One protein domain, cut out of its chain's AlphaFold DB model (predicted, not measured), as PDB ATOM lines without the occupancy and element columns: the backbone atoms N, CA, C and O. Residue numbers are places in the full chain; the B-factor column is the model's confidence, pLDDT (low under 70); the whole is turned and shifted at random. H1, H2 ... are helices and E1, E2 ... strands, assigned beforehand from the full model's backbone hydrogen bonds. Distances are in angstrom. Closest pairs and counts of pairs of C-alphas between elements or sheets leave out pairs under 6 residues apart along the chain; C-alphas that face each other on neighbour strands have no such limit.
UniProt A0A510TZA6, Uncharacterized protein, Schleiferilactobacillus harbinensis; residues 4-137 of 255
ATOM      1  N   THR A   4     -33.638  -3.953  24.793       93.69
ATOM      2  CA  THR A   4     -34.742  -4.774  25.320       93.69
ATOM      3  C   THR A   4     -36.085  -4.471  24.661       93.69
ATOM      4  O   THR A   4     -36.928  -5.354  24.586       93.69
ATOM      5  N   ASP A   5     -36.258  -3.261  24.124       93.38
ATOM      6  CA  ASP A   5     -37.508  -2.824  23.488       93.38
ATOM      7  C   ASP A   5     -37.607  -3.286  22.021       93.38
ATOM      8  O   ASP A   5     -38.625  -3.095  21.357       93.38
ATOM      9  N   LEU A   6     -36.524  -3.843  21.469       90.81
ATOM     10  CA  LEU A   6     -36.492  -4.360  20.103       90.81
ATOM     11  C   LEU A   6     -37.272  -5.665  19.988       90.81
ATOM     12  O   LEU A   6     -37.248  -6.487  20.900       90.81
ATOM     13  N   SER A   7     -37.849  -5.925  18.816       93.25
ATOM     14  CA  SER A   7     -38.367  -7.255  18.490       93.25
ATOM     15  C   SER A   7     -37.235  -8.293  18.444       93.25
ATOM     16  O   SER A   7     -36.075  -7.957  18.197       93.25
ATOM     17  N   LYS A   8     -37.554  -9.581  18.621       88.44
ATOM     18  CA  LYS A   8     -36.576 -10.677  18.476       88.44
ATOM     19  C   LYS A   8     -35.889 -10.659  17.104       88.44
ATOM     20  O   LYS A   8     -34.680 -10.861  17.025       88.44
ATOM     21  N   ALA A   9     -36.651 -10.365  16.047       91.56
ATOM     22  CA  ALA A   9     -36.136 -10.237  14.687       91.56
ATOM     23  C   ALA A   9     -35.124  -9.087  14.567       91.56
ATOM     24  O   ALA A   9     -34.033  -9.298  14.044       91.56
ATOM     25  N   ASP A  10     -35.434  -7.909  15.117       93.38
ATOM     26  CA  ASP A  10     -34.511  -6.769  15.108       93.38
ATOM     27  C   ASP A  10     -33.250  -7.059  15.930       93.38
ATOM     28  O   ASP A  10     -32.140  -6.781  15.472       93.38
ATOM     29  N   ARG A  11     -33.389  -7.669  17.116       96.00
ATOM     30  CA  ARG A  11     -32.242  -8.075  17.948       96.00
ATOM     31  C   ARG A  11     -31.325  -9.046  17.210       96.00
ATOM     32  O   ARG A  11     -30.112  -8.881  17.263       96.00
ATOM     33  N   ALA A  12     -31.885  -9.994  16.459       93.50
ATOM     34  CA  ALA A  12     -31.119 -10.959  15.669       93.50
ATOM     35  C   ALA A  12     -30.304 -10.329  14.521       93.50
ATOM     36  O   ALA A  12     -29.445 -11.002  13.953       93.50
ATOM     37  N   THR A  13     -30.556  -9.061  14.172       95.75
ATOM     38  CA  THR A  13     -29.731  -8.326  13.199       95.75
ATOM     39  C   THR A  13     -28.493  -7.685  13.823       95.75
ATOM     40  O   THR A  13     -27.590  -7.289  13.094       95.75
ATOM     41  N   PHE A  14     -28.408  -7.576  15.151       98.12
ATOM     42  CA  PHE A  14     -27.181  -7.125  15.798       98.12
ATOM     43  C   PHE A  14     -26.092  -8.187  15.680       98.12
ATOM     44  O   PHE A  14     -26.351  -9.380  15.817       98.12
ATOM     45  N   ASN A  15     -24.854  -7.737  15.485       98.38
ATOM     46  CA  ASN A  15     -23.687  -8.599  15.590       98.38
ATOM     47  C   ASN A  15     -22.881  -8.207  16.826       98.38
ATOM     48  O   ASN A  15     -22.416  -7.072  16.936       98.38
ATOM     49  N   PHE A  16     -22.717  -9.156  17.739       98.62
ATOM     50  CA  PHE A  16     -21.808  -9.037  18.870       98.62
ATOM     51  C   PHE A  16     -20.569  -9.890  18.627       98.62
ATOM     52  O   PHE A  16     -20.687 -11.043  18.212       98.62
ATOM     53  N   ALA A  17     -19.398  -9.341  18.931       98.38
ATOM     54  CA  ALA A  17     -18.129 -10.053  18.939       98.38
ATOM     55  C   ALA A  17     -17.436  -9.853  20.286       98.38
ATOM     56  O   ALA A  17     -17.343  -8.723  20.768       98.38
ATOM     57  N   PHE A  18     -16.934 -10.936  20.870       97.69
ATOM     58  CA  PHE A  18     -16.234 -10.939  22.149       97.69
ATOM     59  C   PHE A  18     -14.869 -11.588  21.992       97.69
ATOM     60  O   PHE A  18     -14.736 -12.600  21.307       97.69
ATOM     61  N   LYS A  19     -13.855 -11.017  22.636       94.31
ATOM     62  CA  LYS A  19     -12.508 -11.582  22.633       94.31
ATOM     63  C   LYS A  19     -11.836 -11.358  23.979       94.31
ATOM     64  O   LYS A  19     -11.773 -10.213  24.424       94.31
ATOM     65  N   ALA A  20     -11.320 -12.421  24.587       91.00
ATOM     66  CA  ALA A  20     -10.426 -12.294  25.729       91.00
ATOM     67  C   ALA A  20      -9.055 -11.804  25.255       91.00
ATOM     68  O   ALA A  20      -8.575 -12.171  24.177       91.00
ATOM     69  N   THR A  21      -8.459 -10.892  26.007       77.38
ATOM     70  CA  THR A  21      -7.076 -10.489  25.788       77.38
ATOM     71  C   THR A  21      -6.156 -11.606  26.232       77.38
ATOM     72  O   THR A  21      -6.296 -12.066  27.354       77.38
ATOM     73  N   GLU A  22      -5.213 -11.987  25.371       60.00
ATOM     74  CA  GLU A  22      -4.076 -12.816  25.775       60.00
ATOM     75  C   GLU A  22      -3.365 -12.135  26.952       60.00
ATOM     76  O   GLU A  22      -3.238 -10.900  26.971       60.00
ATOM     77  N   ASP A  23      -2.922 -12.932  27.922       52.28
ATOM     78  CA  ASP A  23      -2.018 -12.459  28.959       52.28
ATOM     79  C   ASP A  23      -0.742 -11.861  28.332       52.28
ATOM     80  O   ASP A  23      -0.459 -11.972  27.132       52.28
ATOM     81  N   SER A  24       0.078 -11.211  29.156       45.91
ATOM     82  CA  SER A  24       1.328 -10.596  28.689       45.91
ATOM     83  C   SER A  24       2.342 -11.607  28.112       45.91
ATOM     84  O   SER A  24       3.364 -11.183  27.570       45.91
ATOM     85  N   ALA A  25       2.089 -12.919  28.217       50.50
ATOM     86  CA  ALA A  25       2.938 -13.993  27.715       50.50
ATOM     87  C   ALA A  25       2.509 -14.521  26.328       50.50
ATOM     88  O   ALA A  25       3.241 -15.320  25.741       50.50
ATOM     89  N   GLY A  26       1.379 -14.060  25.769       48.50
ATOM     90  CA  GLY A  26       0.933 -14.430  24.418       48.50
ATOM     91  C   GLY A  26       0.605 -15.919  24.265       48.50
ATOM     92  O   GLY A  26       0.578 -16.443  23.146       48.50
ATOM     93  N   ALA A  27       0.403 -16.624  25.382       50.38
ATOM     94  CA  ALA A  27      -0.031 -18.008  25.360       50.38
ATOM     95  C   ALA A  27      -1.532 -18.045  25.022       50.38
ATOM     96  O   ALA A  27      -2.307 -17.275  25.582       50.38
ATOM     97  N   PRO A  28      -1.991 -18.953  24.142       53.69
ATOM     98  CA  PRO A  28      -3.403 -19.083  23.785       53.69
ATOM     99  C   PRO A  28      -4.219 -19.777  24.888       53.69
ATOM    100  O   PRO A  28      -5.225 -20.412  24.585       53.69
ATOM    101  N   ASN A  29      -3.764 -19.715  26.136       61.69
ATOM    102  CA  ASN A  29      -4.471 -20.246  27.285       61.69
ATOM    103  C   ASN A  29      -5.084 -19.058  28.023       61.69
ATOM    104  O   ASN A  29      -4.411 -18.034  28.145       61.69
ATOM    105  N   PRO A  30      -6.339 -19.168  28.477       58.94
ATOM    106  CA  PRO A  30      -6.896 -18.149  29.350       58.94
ATOM    107  C   PRO A  30      -6.051 -18.039  30.631       58.94
ATOM    108  O   PRO A  30      -5.341 -18.986  30.993       58.94
ATOM    109  N   SER A  31      -6.068 -16.862  31.245       61.03
ATOM    110  CA  SER A  31      -5.407 -16.575  32.515       61.03
ATOM    111  C   SER A  31      -6.411 -16.032  33.530       61.03
ATOM    112  O   SER A  31      -7.370 -15.351  33.157       61.03
ATOM    113  N   GLU A  32      -6.145 -16.232  34.826       59.72
ATOM    114  CA  GLU A  32      -7.036 -15.804  35.922       59.72
ATOM    115  C   GLU A  32      -7.370 -14.289  35.921       59.72
ATOM    116  O   GLU A  32      -8.257 -13.844  36.657       59.72
ATOM    117  N   GLU A  33      -6.708 -13.491  35.074       67.56
ATOM    118  CA  GLU A  33      -6.890 -12.046  34.917       67.56
ATOM    119  C   GLU A  33      -7.407 -11.617  33.526       67.56
ATOM    120  O   GLU A  33      -7.323 -10.437  33.165       67.56
ATOM    121  N   ASP A  34      -7.991 -12.526  32.739       78.38
ATOM    122  CA  ASP A  34      -8.428 -12.214  31.378       78.38
ATOM    123  C   ASP A  34      -9.425 -11.044  31.336       78.38
ATOM    124  O   ASP A  34     -10.427 -10.977  32.061       78.38
ATOM    125  N   THR A  35      -9.167 -10.113  30.418       90.06
ATOM    126  CA  THR A  35     -10.063  -8.999  30.113       90.06
ATOM    127  C   THR A  35     -10.826  -9.281  28.828       90.06
ATOM    128  O   THR A  35     -10.248  -9.604  27.791       90.06
ATOM    129  N   ILE A  36     -12.146  -9.105  28.851       93.81
ATOM    130  CA  ILE A  36     -12.987  -9.308  27.671       93.81
ATOM    131  C   ILE A  36     -13.219  -7.983  26.958       93.81
ATOM    132  O   ILE A  36     -13.725  -7.016  27.526       93.81
ATOM    133  N   ARG A  37     -12.920  -7.970  25.663       95.44
ATOM    134  CA  ARG A  37     -13.278  -6.918  24.709       95.44
ATOM    135  C   ARG A  37     -14.598  -7.265  24.044       95.44
ATOM    136  O   ARG A  37     -14.831  -8.426  23.719       95.44
ATOM    137  N   MET A  38     -15.418  -6.257  23.768       97.75
ATOM    138  CA  MET A  38     -16.659  -6.403  23.008       97.75
ATOM    139  C   MET A  38     -16.679  -5.449  21.814       97.75
ATOM    140  O   MET A  38     -16.309  -4.281  21.927       97.75
ATOM    141  N   ALA A  39     -17.175  -5.918  20.677       98.31
ATOM    142  CA  ALA A  39     -17.663  -5.074  19.601       98.31
ATOM    143  C   ALA A  39     -19.146  -5.366  19.364       98.31
ATOM    144  O   ALA A  39     -19.563  -6.521  19.384       98.31
ATOM    145  N   VAL A  40     -19.934  -4.318  19.143       98.56
ATOM    146  CA  VAL A  40     -21.348  -4.423  18.779       98.56
ATOM    147  C   VAL A  40     -21.599  -3.624  17.510       98.56
ATOM    148  O   VAL A  40     -21.280  -2.434  17.446       98.56
ATOM    149  N   THR A  41     -22.173  -4.281  16.510       98.69
ATOM    150  CA  THR A  41     -22.578  -3.678  15.242       98.69
ATOM    151  C   THR A  41     -24.095  -3.684  15.138       98.69
ATOM    152  O   THR A  41     -24.737  -4.726  15.276       98.69
ATOM    153  N   ASN A  42     -24.671  -2.509  14.895       98.38
ATOM    154  CA  ASN A  42     -26.107  -2.336  14.725       98.38
ATOM    155  C   ASN A  42     -26.465  -2.355  13.233       98.38
ATOM    156  O   ASN A  42     -26.204  -1.382  12.529       98.38
ATOM    157  N   HIS A  43     -27.089  -3.432  12.755       97.56
ATOM    158  CA  HIS A  43     -27.584  -3.517  11.374       97.56
ATOM    159  C   HIS A  43     -29.060  -3.112  11.222       97.56
ATOM    160  O   HIS A  43     -29.608  -3.200  10.124       97.56
ATOM    161  N   THR A  44     -29.704  -2.631  12.289       96.25
ATOM    162  CA  THR A  44     -31.041  -2.030  12.193       96.25
ATOM    163  C   THR A  44     -30.966  -0.615  11.615       96.25
ATOM    164  O   THR A  44     -29.903  -0.000  11.516       96.25
ATOM    165  N   ASN A  45     -32.130  -0.051  11.299       96.12
ATOM    166  CA  ASN A  45     -32.288   1.353  10.919       96.12
ATOM    167  C   ASN A  45     -32.589   2.284  12.112       96.12
ATOM    168  O   ASN A  45     -32.954   3.441  11.904       96.12
ATOM    169  N   ARG A  46     -32.445   1.813  13.360       95.69
ATOM    170  CA  ARG A  46     -32.767   2.576  14.577       95.69
ATOM    171  C   ARG A  46     -31.523   2.862  15.410       95.69
ATOM    172  O   ARG A  46     -30.573   2.087  15.419       95.69
ATOM    173  N   ILE A  47     -31.534   3.968  16.151       98.06
ATOM    174  CA  ILE A  47     -30.528   4.226  17.190       98.06
ATOM    175  C   ILE A  47     -30.899   3.397  18.421       98.06
ATOM    176  O   ILE A  47     -32.012   3.523  18.937       98.06
ATOM    177  N   VAL A  48     -29.962   2.579  18.896       98.50
ATOM    178  CA  VAL A  48     -30.191   1.646  20.006       98.50
ATOM    179  C   VAL A  48     -29.226   1.929  21.145       98.50
ATOM    180  O   VAL A  48     -28.063   2.277  20.927       98.50
ATOM    181  N   GLN A  49     -29.736   1.813  22.368       98.44
ATOM    182  CA  GLN A  49     -28.998   2.078  23.594       98.44
ATOM    183  C   GLN A  49     -28.909   0.825  24.461       98.44
ATOM    184  O   GLN A  49     -29.886   0.088  24.618       98.44
ATOM    185  N   PHE A  50     -27.737   0.628  25.055       98.56
ATOM    186  CA  PHE A  50     -27.467  -0.405  26.044       98.56
ATOM    187  C   PHE A  50     -26.994   0.265  27.328       98.56
ATOM    188  O   PHE A  50     -26.061   1.066  27.305       98.56
ATOM    189  N   ASP A  51     -27.596  -0.087  28.454       97.81
ATOM    190  CA  ASP A  51     -26.961   0.124  29.754       97.81
ATOM    191  C   ASP A  51     -25.754  -0.811  29.891       97.81
ATOM    192  O   ASP A  51     -25.898  -2.034  29.822       97.81
ATOM    193  N   ARG A  52     -24.561  -0.235  30.054       97.19
ATOM    194  CA  ARG A  52     -23.307  -0.995  30.113       97.19
ATOM    195  C   ARG A  52     -23.230  -1.912  31.334       97.19
ATOM    196  O   ARG A  52     -22.576  -2.942  31.241       97.19
ATOM    197  N   SER A  53     -23.951  -1.601  32.409       96.88
ATOM    198  CA  SER A  53     -23.967  -2.418  33.630       96.88
ATOM    199  C   SER A  53     -24.781  -3.704  33.483       96.88
ATOM    200  O   SER A  53     -24.710  -4.585  34.329       96.88
ATOM    201  N   LYS A  54     -25.553  -3.842  32.398       96.25
ATOM    202  CA  LYS A  54     -26.415  -5.006  32.160       96.25
ATOM    203  C   LYS A  54     -25.735  -6.118  31.368       96.25
ATOM    204  O   LYS A  54     -26.321  -7.182  31.216       96.25
ATOM    205  N   PHE A  55     -24.532  -5.908  30.838       98.31
ATOM    206  CA  PHE A  55     -23.796  -7.004  30.209       98.31
ATOM    207  C   PHE A  55     -23.344  -7.998  31.277       98.31
ATOM    208  O   PHE A  55     -22.841  -7.592  32.326       98.31
ATOM    209  N   MET A  56     -23.504  -9.291  31.002       96.88
ATOM    210  CA  MET A  56     -23.093 -10.353  31.915       96.88
ATOM    211  C   MET A  56     -22.474 -11.549  31.191       96.88
ATOM    212  O   MET A  56     -22.743 -11.795  30.016       96.88
ATOM    213  N   ILE A  57     -21.654 -12.287  31.928       95.12
ATOM    214  CA  ILE A  57     -21.249 -13.656  31.632       95.12
ATOM    215  C   ILE A  57     -22.019 -14.544  32.600       95.12
ATOM    216  O   ILE A  57     -22.036 -14.274  33.804       95.12
ATOM    217  N   PHE A  58     -22.665 -15.578  32.087       90.94
ATOM    218  CA  PHE A  58     -23.433 -16.519  32.884       90.94
ATOM    219  C   PHE A  58     -23.006 -17.941  32.539       90.94
ATOM    220  O   PHE A  58     -22.967 -18.303  31.365       90.94
ATOM    221  N   GLN A  59     -22.700 -18.729  33.560       85.12
ATOM    222  CA  GLN A  59     -22.509 -20.172  33.459       85.12
ATOM    223  C   GLN A  59     -23.608 -20.874  34.259       85.12
ATOM    224  O   GLN A  59     -24.345 -21.685  33.707       85.12
ATOM    225  N   ASP A  60     -23.793 -20.464  35.514       81.88
ATOM    226  CA  ASP A  60     -24.897 -20.885  36.373       81.88
ATOM    227  C   ASP A  60     -25.214 -19.800  37.428       81.88
ATOM    228  O   ASP A  60     -24.734 -18.664  37.353       81.88
ATOM    229  N   ALA A  61     -26.086 -20.119  38.389       78.06
ATOM    230  CA  ALA A  61     -26.538 -19.171  39.406       78.06
ATOM    231  C   ALA A  61     -25.412 -18.679  40.336       78.06
ATOM    232  O   ALA A  61     -25.464 -17.529  40.789       78.06
ATOM    233  N   GLU A  62     -24.419 -19.528  40.594       79.81
ATOM    234  CA  GLU A  62     -23.270 -19.263  41.464       79.81
ATOM    235  C   GLU A  62     -22.103 -18.666  40.662       79.81
ATOM    236  O   GLU A  62     -21.388 -17.786  41.143       79.81
ATOM    237  N   HIS A  63     -21.982 -19.056  39.394       82.50
ATOM    238  CA  HIS A  63     -20.938 -18.631  38.472       82.50
ATOM    239  C   HIS A  63     -21.500 -17.655  37.437       82.50
ATOM    240  O   HIS A  63     -21.831 -17.996  36.295       82.50
ATOM    241  N   LYS A  64     -21.570 -16.383  37.838       90.06
ATOM    242  CA  LYS A  64     -21.917 -15.268  36.951       90.06
ATOM    243  C   LYS A  64     -21.059 -14.045  37.216       90.06
ATOM    244  O   LYS A  64     -20.598 -13.804  38.331       90.06
ATOM    245  N   LYS A  65     -20.900 -13.220  36.189       92.50
ATOM    246  CA  LYS A  65     -20.161 -11.963  36.257       92.50
ATOM    247  C   LYS A  65     -20.927 -10.866  35.545       92.50
ATOM    248  O   LYS A  65     -21.379 -11.059  34.424       92.50
ATOM    249  N   VAL A  66     -21.046  -9.704  36.174       94.12
ATOM    250  CA  VAL A  66     -21.716  -8.528  35.603       94.12
ATOM    251  C   VAL A  66     -20.672  -7.463  35.286       94.12
ATOM    252  O   VAL A  66     -19.665  -7.344  35.986       94.12
ATOM    253  N   SER A  67     -20.885  -6.700  34.216       96.50
ATOM    254  CA  SER A  67     -19.999  -5.596  33.866       96.50
ATOM    255  C   SER A  67     -20.028  -4.517  34.946       96.50
ATOM    256  O   SER A  67     -21.091  -4.062  35.365       96.50
ATOM    257  N   LYS A  68     -18.847  -4.055  35.361       95.31
ATOM    258  CA  LYS A  68     -18.700  -2.918  36.285       95.31
ATOM    259  C   LYS A  68     -18.862  -1.564  35.589       95.31
ATOM    260  O   LYS A  68     -18.840  -0.520  36.240       95.31
ATOM    261  N   LEU A  69     -18.973  -1.556  34.260       95.69
ATOM    262  CA  LEU A  69     -19.097  -0.330  33.490       95.69
ATOM    263  C   LEU A  69     -20.473   0.302  33.684       95.69
ATOM    264  O   LEU A  69     -21.493  -0.375  33.660       95.69
ATOM    265  N   THR A  70     -20.509   1.628  33.776       95.56
ATOM    266  CA  THR A  70     -21.751   2.394  33.912       95.56
ATOM    267  C   THR A  70     -22.028   3.256  32.679       95.56
ATOM    268  O   THR A  70     -21.165   3.467  31.810       95.56
ATOM    269  N   GLY A  71     -23.262   3.757  32.600       96.31
ATOM    270  CA  GLY A  71     -23.719   4.669  31.557       96.31
ATOM    271  C   GLY A  71     -24.241   3.975  30.298       96.31
ATOM    272  O   GLY A  71     -24.245   2.749  30.174       96.31
ATOM    273  N   LEU A  72     -24.697   4.793  29.349       97.44
ATOM    274  CA  LEU A  72     -25.334   4.325  28.121       97.44
ATOM    275  C   LEU A  72     -24.327   4.189  26.977       97.44
ATOM    276  O   LEU A  72     -23.682   5.155  26.568       97.44
ATOM    277  N   LEU A  73     -24.266   3.000  26.387       98.12
ATOM    278  CA  LEU A  73     -23.670   2.774  25.079       98.12
ATOM    279  C   LEU A  73     -24.726   3.035  24.005       98.12
ATOM    280  O   LEU A  73     -25.688   2.284  23.882       98.12
ATOM    281  N   THR A  74     -24.535   4.082  23.207       98.38
ATOM    282  CA  THR A  74     -25.396   4.374  22.049       98.38
ATOM    283  C   THR A  74     -24.731   3.882  20.763       98.38
ATOM    284  O   THR A  74     -23.580   4.245  20.495       98.38
ATOM    285  N   VAL A  75     -25.464   3.089  19.976       98.50
ATOM    286  CA  VAL A  75     -25.025   2.507  18.697       98.50
ATOM    287  C   VAL A  75     -25.979   2.953  17.587       98.50
ATOM    288  O   VAL A  75     -27.162   2.596  17.584       98.50
ATOM    289  N   LYS A  76     -25.490   3.767  16.650       98.50
ATOM    290  CA  LYS A  76     -26.284   4.259  15.514       98.50
ATOM    291  C   LYS A  76     -26.475   3.175  14.438       98.50
ATOM    292  O   LYS A  76     -25.714   2.210  14.418       98.50
ATOM    293  N   PRO A  77     -27.453   3.331  13.529       98.50
ATOM    294  CA  PRO A  77     -27.596   2.460  12.361       98.50
ATOM    295  C   PRO A  77     -26.288   2.314  11.577       98.50
ATOM    296  O   PRO A  77     -25.634   3.312  11.274       98.50
ATOM    297  N   GLY A  78     -25.902   1.076  11.270       97.88
ATOM    298  CA  GLY A  78     -24.663   0.730  10.565       97.88
ATOM    299  C   GLY A  78     -23.374   0.944  11.368       97.88
ATOM    300  O   GLY A  78     -22.290   0.639  10.873       97.88
ATOM    301  N   GLU A  79     -23.453   1.467  12.594       98.38
ATOM    302  CA  GLU A  79     -22.281   1.750  13.417       98.38
ATOM    303  C   GLU A  79     -21.779   0.485  14.119       98.38
ATOM    304  O   GLU A  79     -22.558  -0.338  14.603       98.38
ATOM    305  N   THR A  80     -20.454   0.380  14.232       98.62
ATOM    306  CA  THR A  80     -19.794  -0.546  15.156       98.62
ATOM    307  C   THR A  80     -19.193   0.229  16.319       98.62
ATOM    308  O   THR A  80     -18.350   1.105  16.117       98.62
ATOM    309  N   ARG A  81     -19.577  -0.122  17.546       98.38
ATOM    310  CA  ARG A  81     -18.951   0.383  18.773       98.38
ATOM    311  C   ARG A  81     -18.057  -0.687  19.380       98.38
ATOM    312  O   ARG A  81     -18.451  -1.846  19.458       98.38
ATOM    313  N   LYS A  82     -16.870  -0.288  19.838       97.75
ATOM    314  CA  LYS A  82     -15.908  -1.163  20.523       97.75
ATOM    315  C   LYS A  82     -15.778  -0.756  21.989       97.75
ATOM    316  O   LYS A  82     -15.715   0.434  22.288       97.75
ATOM    317  N   ILE A  83     -15.711  -1.743  22.871       95.31
ATOM    318  CA  ILE A  83     -15.434  -1.609  24.301       95.31
ATOM    319  C   ILE A  83     -14.232  -2.496  24.606       95.31
ATOM    320  O   ILE A  83     -14.258  -3.698  24.349       95.31
ATOM    321  N   THR A  84     -13.159  -1.896  25.107       90.50
ATOM    322  CA  THR A  84     -11.869  -2.574  25.312       90.50
ATOM    323  C   THR A  84     -11.814  -3.437  26.571       90.50
ATOM    324  O   THR A  84     -10.917  -4.259  26.691       90.50
ATOM    325  N   GLU A  85     -12.759  -3.251  27.485       93.00
ATOM    326  CA  GLU A  85     -12.826  -3.948  28.767       93.00
ATOM    327  C   GLU A  85     -14.286  -3.941  29.226       93.00
ATOM    328  O   GLU A  85     -14.732  -3.044  29.936       93.00
ATOM    329  N   ILE A  86     -15.090  -4.867  28.691       96.38
ATOM    330  CA  ILE A  86     -16.483  -5.048  29.120       96.38
ATOM    331  C   ILE A  86     -16.563  -5.860  30.421       96.38
ATOM    332  O   ILE A  86     -17.445  -5.607  31.244       96.38
ATOM    333  N   PHE A  87     -15.605  -6.766  30.627       94.56
ATOM    334  CA  PHE A  87     -15.405  -7.555  31.839       94.56
ATOM    335  C   PHE A  87     -13.906  -7.624  32.153       94.56
ATOM    336  O   PHE A  87     -13.112  -7.814  31.234       94.56
ATOM    337  N   ASP A  88     -13.549  -7.499  33.428       89.75
ATOM    338  CA  ASP A  88     -12.186  -7.546  33.973       89.75
ATOM    339  C   ASP A  88     -12.005  -8.786  34.860       89.75
ATOM    340  O   ASP A  88     -12.942  -9.125  35.570       89.75
ATOM    341  N   HIS A  89     -10.846  -9.444  34.913       86.50
ATOM    342  CA  HIS A  89     -10.636 -10.626  35.778       86.50
ATOM    343  C   HIS A  89     -11.694 -11.724  35.543       86.50
ATOM    344  O   HIS A  89     -12.493 -12.067  36.431       86.50
ATOM    345  N   VAL A  90     -11.827 -12.175  34.297       87.81
ATOM    346  CA  VAL A  90     -12.726 -13.276  33.936       87.81
ATOM    347  C   VAL A  90     -12.012 -14.596  34.178       87.81
ATOM    348  O   VAL A  90     -10.976 -14.843  33.588       87.81
ATOM    349  N   ASN A  91     -12.596 -15.445  35.025       82.44
ATOM    350  CA  ASN A  91     -12.067 -16.780  35.284       82.44
ATOM    351  C   ASN A  91     -12.072 -17.632  34.003       82.44
ATOM    352  O   ASN A  91     -13.088 -17.703  33.306       82.44
ATOM    353  N   ASP A  92     -10.969 -18.329  33.753       80.12
ATOM    354  CA  ASP A  92     -10.727 -19.198  32.599       80.12
ATOM    355  C   ASP A  92     -11.850 -20.180  32.302       80.12
ATOM    356  O   ASP A  92     -12.138 -20.457  31.135       80.12
ATOM    357  N   GLN A  93     -12.509 -20.694  33.343       80.94
ATOM    358  CA  GLN A  93     -13.592 -21.664  33.208       80.94
ATOM    359  C   GLN A  93     -14.753 -21.108  32.393       80.94
ATOM    360  O   GLN A  93     -15.344 -21.852  31.609       80.94
ATOM    361  N   PHE A  94     -15.001 -19.795  32.445       84.56
ATOM    362  CA  PHE A  94     -15.983 -19.172  31.565       84.56
ATOM    363  C   PHE A  94     -15.616 -19.329  30.090       84.56
ATOM    364  O   PHE A  94     -16.504 -19.284  29.252       84.56
ATOM    365  N   LEU A  95     -14.343 -19.488  29.733       86.62
ATOM    366  CA  LEU A  95     -13.873 -19.466  28.347       86.62
ATOM    367  C   LEU A  95     -13.543 -20.862  27.793       86.62
ATOM    368  O   LEU A  95     -13.485 -21.030  26.569       86.62
ATOM    369  N   VAL A  96     -13.354 -21.859  28.668       83.12
ATOM    370  CA  VAL A  96     -13.065 -23.266  28.314       83.12
ATOM    371  C   VAL A  96     -14.192 -24.244  28.653       83.12
ATOM    372  O   VAL A  96     -14.062 -25.427  28.350       83.12
ATOM    373  N   SER A  97     -15.296 -23.783  29.241       80.69
ATOM    374  CA  SER A  97     -16.469 -24.613  29.552       80.69
ATOM    375  C   SER A  97     -17.768 -24.000  29.006       80.69
ATOM    376  O   SER A  97     -17.734 -23.137  28.121       80.69
ATOM    377  N   SER A  98     -18.922 -24.494  29.463       84.31
ATOM    378  CA  SER A  98     -20.215 -23.881  29.166       84.31
ATOM    379  C   SER A  98     -20.285 -22.478  29.766       84.31
ATOM    380  O   SER A  98     -20.015 -22.279  30.944       84.31
ATOM    381  N   GLY A  99     -20.706 -21.516  28.964       90.69
ATOM    382  CA  GLY A  99     -20.948 -20.155  29.386       90.69
ATOM    383  C   GLY A  99     -21.533 -19.337  28.244       90.69
ATOM    384  O   GLY A  99     -21.383 -19.641  27.052       90.69
ATOM    385  N   ILE A 100     -22.224 -18.268  28.614       95.81
ATOM    386  CA  ILE A 100     -22.902 -17.394  27.673       95.81
ATOM    387  C   ILE A 100     -22.719 -15.926  28.058       95.81
ATOM    388  O   ILE A 100     -22.869 -15.528  29.213       95.81
ATOM    389  N   PHE A 101     -22.383 -15.103  27.068       98.19
ATOM    390  CA  PHE A 101     -22.491 -13.656  27.151       98.19
ATOM    391  C   PHE A 101     -23.959 -13.274  26.966       98.19
ATOM    392  O   PHE A 101     -24.568 -13.633  25.955       98.19
ATOM    393  N   LEU A 102     -24.520 -12.524  27.911       96.69
ATOM    394  CA  LEU A 102     -25.910 -12.066  27.887       96.69
ATOM    395  C   LEU A 102     -25.990 -10.548  28.053       96.69
ATOM    396  O   LEU A 102     -25.079  -9.891  28.569       96.69
ATOM    397  N   TYR A 103     -27.138 -10.003  27.666       97.62
ATOM    398  CA  TYR A 103     -27.587  -8.686  28.090       97.62
ATOM    399  C   TYR A 103     -28.748  -8.833  29.076       97.62
ATOM    400  O   TYR A 103     -29.739  -9.461  28.750       97.62
ATOM    401  N   LEU A 104     -28.686  -8.218  30.253       90.50
ATOM    402  CA  LEU A 104     -29.713  -8.266  31.302       90.50
ATOM    403  C   LEU A 104     -29.940  -9.662  31.921       90.50
ATOM    404  O   LEU A 104     -29.718  -9.811  33.117       90.50
ATOM    405  N   ASN A 105     -30.378 -10.655  31.142       85.81
ATOM    406  CA  ASN A 105     -30.675 -12.024  31.574       85.81
ATOM    407  C   ASN A 105     -30.634 -13.020  30.391       85.81
ATOM    408  O   ASN A 105     -30.268 -12.667  29.265       85.81
ATOM    409  N   GLN A 106     -31.003 -14.281  30.641       84.81
ATOM    410  CA  GLN A 106     -30.908 -15.379  29.670       84.81
ATOM    411  C   GLN A 106     -31.784 -15.197  28.416       84.81
ATOM    412  O   GLN A 106     -31.511 -15.821  27.392       84.81
ATOM    413  N   HIS A 107     -32.776 -14.297  28.431       85.88
ATOM    414  CA  HIS A 107     -33.622 -14.011  27.264       85.88
ATOM    415  C   HIS A 107     -32.940 -13.166  26.184       85.88
ATOM    416  O   HIS A 107     -33.460 -13.040  25.069       85.88
ATOM    417  N   TYR A 108     -31.770 -12.597  26.479       92.75
ATOM    418  CA  TYR A 108     -30.997 -11.816  25.516       92.75
ATOM    419  C   TYR A 108     -29.583 -12.387  25.352       92.75
ATOM    420  O   TYR A 108     -28.594 -11.730  25.705       92.75
ATOM    421  N   PRO A 109     -29.464 -13.605  24.794       95.62
ATOM    422  CA  PRO A 109     -28.172 -14.203  24.516       95.62
ATOM    423  C   PRO A 109     -27.425 -13.416  23.442       95.62
ATOM    424  O   PRO A 109     -28.006 -12.999  22.439       95.62
ATOM    425  N   LEU A 110     -26.126 -13.212  23.661       98.12
ATOM    426  CA  LEU A 110     -25.260 -12.447  22.765       98.12
ATOM    427  C   LEU A 110     -24.247 -13.338  22.045       98.12
ATOM    428  O   LEU A 110     -24.036 -13.137  20.855       98.12
ATOM    429  N   ALA A 111     -23.627 -14.294  22.741       98.06
ATOM    430  CA  ALA A 111     -22.736 -15.324  22.187       98.06
ATOM    431  C   ALA A 111     -22.402 -16.367  23.267       98.06
ATOM    432  O   ALA A 111     -22.348 -16.018  24.443       98.06
ATOM    433  N   TYR A 112     -22.101 -17.610  22.894       97.25
ATOM    434  CA  TYR A 112     -21.427 -18.539  23.809       97.25
ATOM    435  C   TYR A 112     -19.981 -18.101  24.049       97.25
ATOM    436  O   TYR A 112     -19.334 -17.569  23.144       97.25
ATOM    437  N   THR A 113     -19.471 -18.329  25.253       94.81
ATOM    438  CA  THR A 113     -18.142 -17.874  25.695       94.81
ATOM    439  C   THR A 113     -17.007 -18.798  25.259       94.81
ATOM    440  O   THR A 113     -15.862 -18.356  25.156       94.81
ATOM    441  N   TYR A 114     -17.323 -20.065  24.981       88.56
ATOM    442  CA  TYR A 114     -16.354 -21.098  24.624       88.56
ATOM    443  C   TYR A 114     -15.443 -20.645  23.474       88.56
ATOM    444  O   TYR A 114     -15.923 -20.312  22.389       88.56
ATOM    445  N   TYR A 115     -14.128 -20.653  23.717       88.88
ATOM    446  CA  TYR A 115     -13.077 -20.182  22.805       88.88
ATOM    447  C   TYR A 115     -13.004 -18.670  22.543       88.88
ATOM    448  O   TYR A 115     -12.310 -18.251  21.614       88.88
ATOM    449  N   ALA A 116     -13.603 -17.825  23.383       91.50
ATOM    450  CA  ALA A 116     -13.425 -16.372  23.272       91.50
ATOM    451  C   ALA A 116     -11.960 -15.910  23.443       91.50
ATOM    452  O   ALA A 116     -11.626 -14.813  23.004       91.50
ATOM    453  N   PHE A 117     -11.082 -16.740  24.017       86.81
ATOM    454  CA  PHE A 117      -9.635 -16.503  24.121       86.81
ATOM    455  C   PHE A 117      -8.851 -16.779  22.829       86.81
ATOM    456  O   PHE A 117      -7.679 -16.429  22.721       86.81
ATOM    457  N   ARG A 118      -9.466 -17.404  21.814       85.88
ATOM    458  CA  ARG A 118      -8.778 -17.665  20.542       85.88
ATOM    459  C   ARG A 118      -8.552 -16.376  19.753       85.88
ATOM    460  O   ARG A 118      -9.208 -15.357  19.962       85.88
ATOM    461  N   LYS A 119      -7.654 -16.456  18.765       82.88
ATOM    462  CA  LYS A 119      -7.237 -15.334  17.909       82.88
ATOM    463  C   LYS A 119      -8.397 -14.470  17.393       82.88
ATOM    464  O   LYS A 119      -8.286 -13.244  17.439       82.88
ATOM    465  N   ASP A 120      -9.485 -15.089  16.945       86.50
ATOM    466  CA  ASP A 120     -10.632 -14.383  16.357       86.50
ATOM    467  C   ASP A 120     -11.758 -14.101  17.369       86.50
ATOM    468  O   ASP A 120     -12.727 -13.416  17.045       86.50
ATOM    469  N   GLY A 121     -11.616 -14.588  18.605       92.81
ATOM    470  CA  GLY A 121     -12.659 -14.558  19.619       92.81
ATOM    471  C   GLY A 121     -13.897 -15.355  19.206       92.81
ATOM    472  O   GLY A 121     -13.824 -16.340  18.471       92.81
ATOM    473  N   VAL A 122     -15.050 -14.908  19.688       96.06
ATOM    474  CA  VAL A 122     -16.368 -15.468  19.380       96.06
ATOM    475  C   VAL A 122     -17.307 -14.381  18.890       96.06
ATOM    476  O   VAL A 122     -17.131 -13.198  19.178       96.06
ATOM    477  N   THR A 123     -18.346 -14.785  18.167       98.25
ATOM    478  CA  THR A 123     -19.401 -13.873  17.725       98.25
ATOM    479  C   THR A 123     -20.773 -14.467  17.984       98.25
ATOM    480  O   THR A 123     -20.911 -15.679  18.133       98.25
ATOM    481  N   SER A 124     -21.793 -13.617  17.936       97.56
ATOM    482  CA  SER A 124     -23.214 -13.984  17.996       97.56
ATOM    483  C   SER A 124     -23.647 -15.080  17.017       97.56
ATOM    484  O   SER A 124     -24.640 -15.765  17.258       97.56
ATOM    485  N   ALA A 125     -22.887 -15.326  15.944       95.75
ATOM    486  CA  ALA A 125     -23.132 -16.451  15.046       95.75
ATOM    487  C   ALA A 125     -23.006 -17.815  15.751       95.75
ATOM    488  O   ALA A 125     -23.674 -18.772  15.355       95.75
ATOM    489  N   ASN A 126     -22.191 -17.906  16.807       96.12
ATOM    490  CA  ASN A 126     -21.945 -19.152  17.524       96.12
ATOM    491  C   ASN A 126     -23.162 -19.635  18.339       96.12
ATOM    492  O   ASN A 126     -23.232 -20.817  18.657       96.12
ATOM    493  N   LEU A 127     -24.170 -18.780  18.566       94.12
ATOM    494  CA  LEU A 127     -25.462 -19.168  19.149       94.12
ATOM    495  C   LEU A 127     -26.221 -20.181  18.279       94.12
ATOM    496  O   LEU A 127     -27.145 -20.832  18.752       94.12
ATOM    497  N   LYS A 128     -25.847 -20.313  17.000       92.38
ATOM    498  CA  LYS A 128     -26.416 -21.287  16.057       92.38
ATOM    499  C   LYS A 128     -25.556 -22.547  15.915       92.38
ATOM    500  O   LYS A 128     -25.925 -23.453  15.165       92.38
ATOM    501  N   ASP A 129     -24.406 -22.614  16.588       91.75
ATOM    502  CA  ASP A 129     -23.527 -23.778  16.535       91.75
ATOM    503  C   ASP A 129     -24.119 -24.922  17.366       91.75
ATOM    504  O   ASP A 129     -24.232 -24.842  18.588       91.75
ATOM    505  N   LYS A 130     -24.470 -26.026  16.697       88.44
ATOM    506  CA  LYS A 130     -25.107 -27.193  17.328       88.44
ATOM    507  C   LYS A 130     -24.272 -27.809  18.455       88.44
ATOM    508  O   LYS A 130     -24.843 -28.331  19.408       88.44
ATOM    509  N   LYS A 131     -22.939 -27.786  18.350       86.38
ATOM    510  CA  LYS A 131     -22.057 -28.337  19.387       86.38
ATOM    511  C   LYS A 131     -22.056 -27.433  20.610       86.38
ATOM    512  O   LYS A 131     -22.163 -27.935  21.724       86.38
ATOM    513  N   LEU A 132     -21.986 -26.120  20.401       86.56
ATOM    514  CA  LEU A 132     -22.001 -25.161  21.504       86.56
ATOM    515  C   LEU A 132     -23.364 -25.111  22.191       86.56
ATOM    516  O   LEU A 132     -23.403 -25.074  23.415       86.56
ATOM    517  N   ILE A 133     -24.462 -25.220  21.438       85.50
ATOM    518  CA  ILE A 133     -25.800 -25.385  22.018       85.50
ATOM    519  C   ILE A 133     -25.822 -26.609  22.939       85.50
ATOM    520  O   ILE A 133     -26.247 -26.496  24.084       85.50
ATOM    521  N   LYS A 134     -25.305 -27.762  22.488       81.81
ATOM    522  CA  LYS A 134     -25.273 -28.988  23.302       81.81
ATOM    523  C   LYS A 134     -24.453 -28.830  24.587       81.81
ATOM    524  O   LYS A 134     -24.876 -29.332  25.618       81.81
ATOM    525  N   ILE A 135     -23.307 -28.148  24.525       80.19
ATOM    526  CA  ILE A 135     -22.450 -27.885  25.697       80.19
ATOM    527  C   ILE A 135     -23.151 -26.963  26.705       80.19
ATOM    528  O   ILE A 135     -22.974 -27.121  27.903       80.19
ATOM    529  N   ASN A 136     -23.943 -26.006  26.221       80.81
ATOM    530  CA  ASN A 136     -24.581 -24.980  27.048       80.81
ATOM    531  C   ASN A 136     -26.035 -25.296  27.424       80.81
ATOM    532  O   ASN A 136     -26.688 -24.481  28.070       80.81
ATOM    533  N   THR A 137     -26.561 -26.450  27.010       76.38
ATOM    534  CA  THR A 137     -27.883 -26.921  27.433       76.38
ATOM    535  C   THR A 137     -27.695 -27.810  28.661       76.38
ATOM    536  O   THR A 137     -26.925 -28.772  28.569       76.38
TER     537      THR A 137
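What this domain is: This is residues 4 to 137 of the 255 residues of an uncharacterized protein of Schleiferilactobacillus harbinensis (UniProt A0A510TZA6). Two small antiparallel sheets, E5-E4-E8-E9 and E1-E2-E7, stand face to face as a sandwich with their strands crossed. The two-strand sheet E3-E6 extends it beyond one end of E2 and E7, H3 and H4 lie by E9, and a long loop, residues 21 to 33, reaches away from the sheets. The printed part has 134 residues with four named helices and nine named strands, in the order H1 E1 E2 E3 E4 E5 E6 E7 H2 E8 E9 H3 H4. The class is mixed, helices and strands; the whole is compact, with a radius of gyration of the C-alphas of 14.1 A and spans of 41 by 31 by 27 A.

Where its parts are: In the four-strand sheet, E5 is residues 64 to 66, E4 55 to 58, E8 100 to 103 and E9 105 to 112, 13.7 A long, which bends by 94 degrees at residue 108. E1 is residues 15 to 20, 17.1 A, from C-alpha 15 at (-23.687, -8.599, 15.590); E2 is 34 to 41, 23.1 A; E7 is 80 to 90, 23.8 A. E3 is residues 48 to 51 and E6 72 to 75. The helices are H1, residues 8 to 11, H2, 93 to 96, H3, 124 to 128, and H4, 130 to 136, 10.0 A, ending at C-alpha 136 (-24.581, -24.980, 27.048).

How they stand to each other: The strongly twisted four-strand sheet has edge strands E5 and E9. N 65 and O 57 are 2.8 A apart in the hairpin E4 and E5, N 102 and O 56 2.8 A between E4 and E8, and N 103 and O 108 3.0 A in the hairpin E8 and E9. The sandwich's strands cross at 61 degrees; the closest C-alphas of E1 and E9 are Phe 16 and Leu 110, 6.2 A. In the other sheet, N 17 and O 39 of the hairpin E1 and E2 are 2.9 A apart, and N 38 and O 83 of E2 and E7 2.9 A. Between the antiparallel neighbours E3 and E6, N 50 and O 73 are within hydrogen-bond range at 2.9 A. H3 stands at the four-strand sheet's level, its height 2.5 A; C-alphas Ala 111 and Ser 124 are 4.4 A apart. H2 and H4 only graze that sheet, and H1 is only just on it, grazing it with 5 pairs of C-alphas within 10 A. Every O i to N i+4 pair is within hydrogen-bond range in H4; H3 has 0 of 1, but 2 of 2 O i to N i+3 pairs; H1 and H2 are too short for an i+4 pair.

The domain as a whole: The C-alphas farthest apart, Ser 7 and Ala 25, are 42.9 A apart. The printed part has no cut; the links E1 to E2 and E9 to H3 are long. Mean pLDDT of the printed part is 89.0, with residues 22 to 33 under 70.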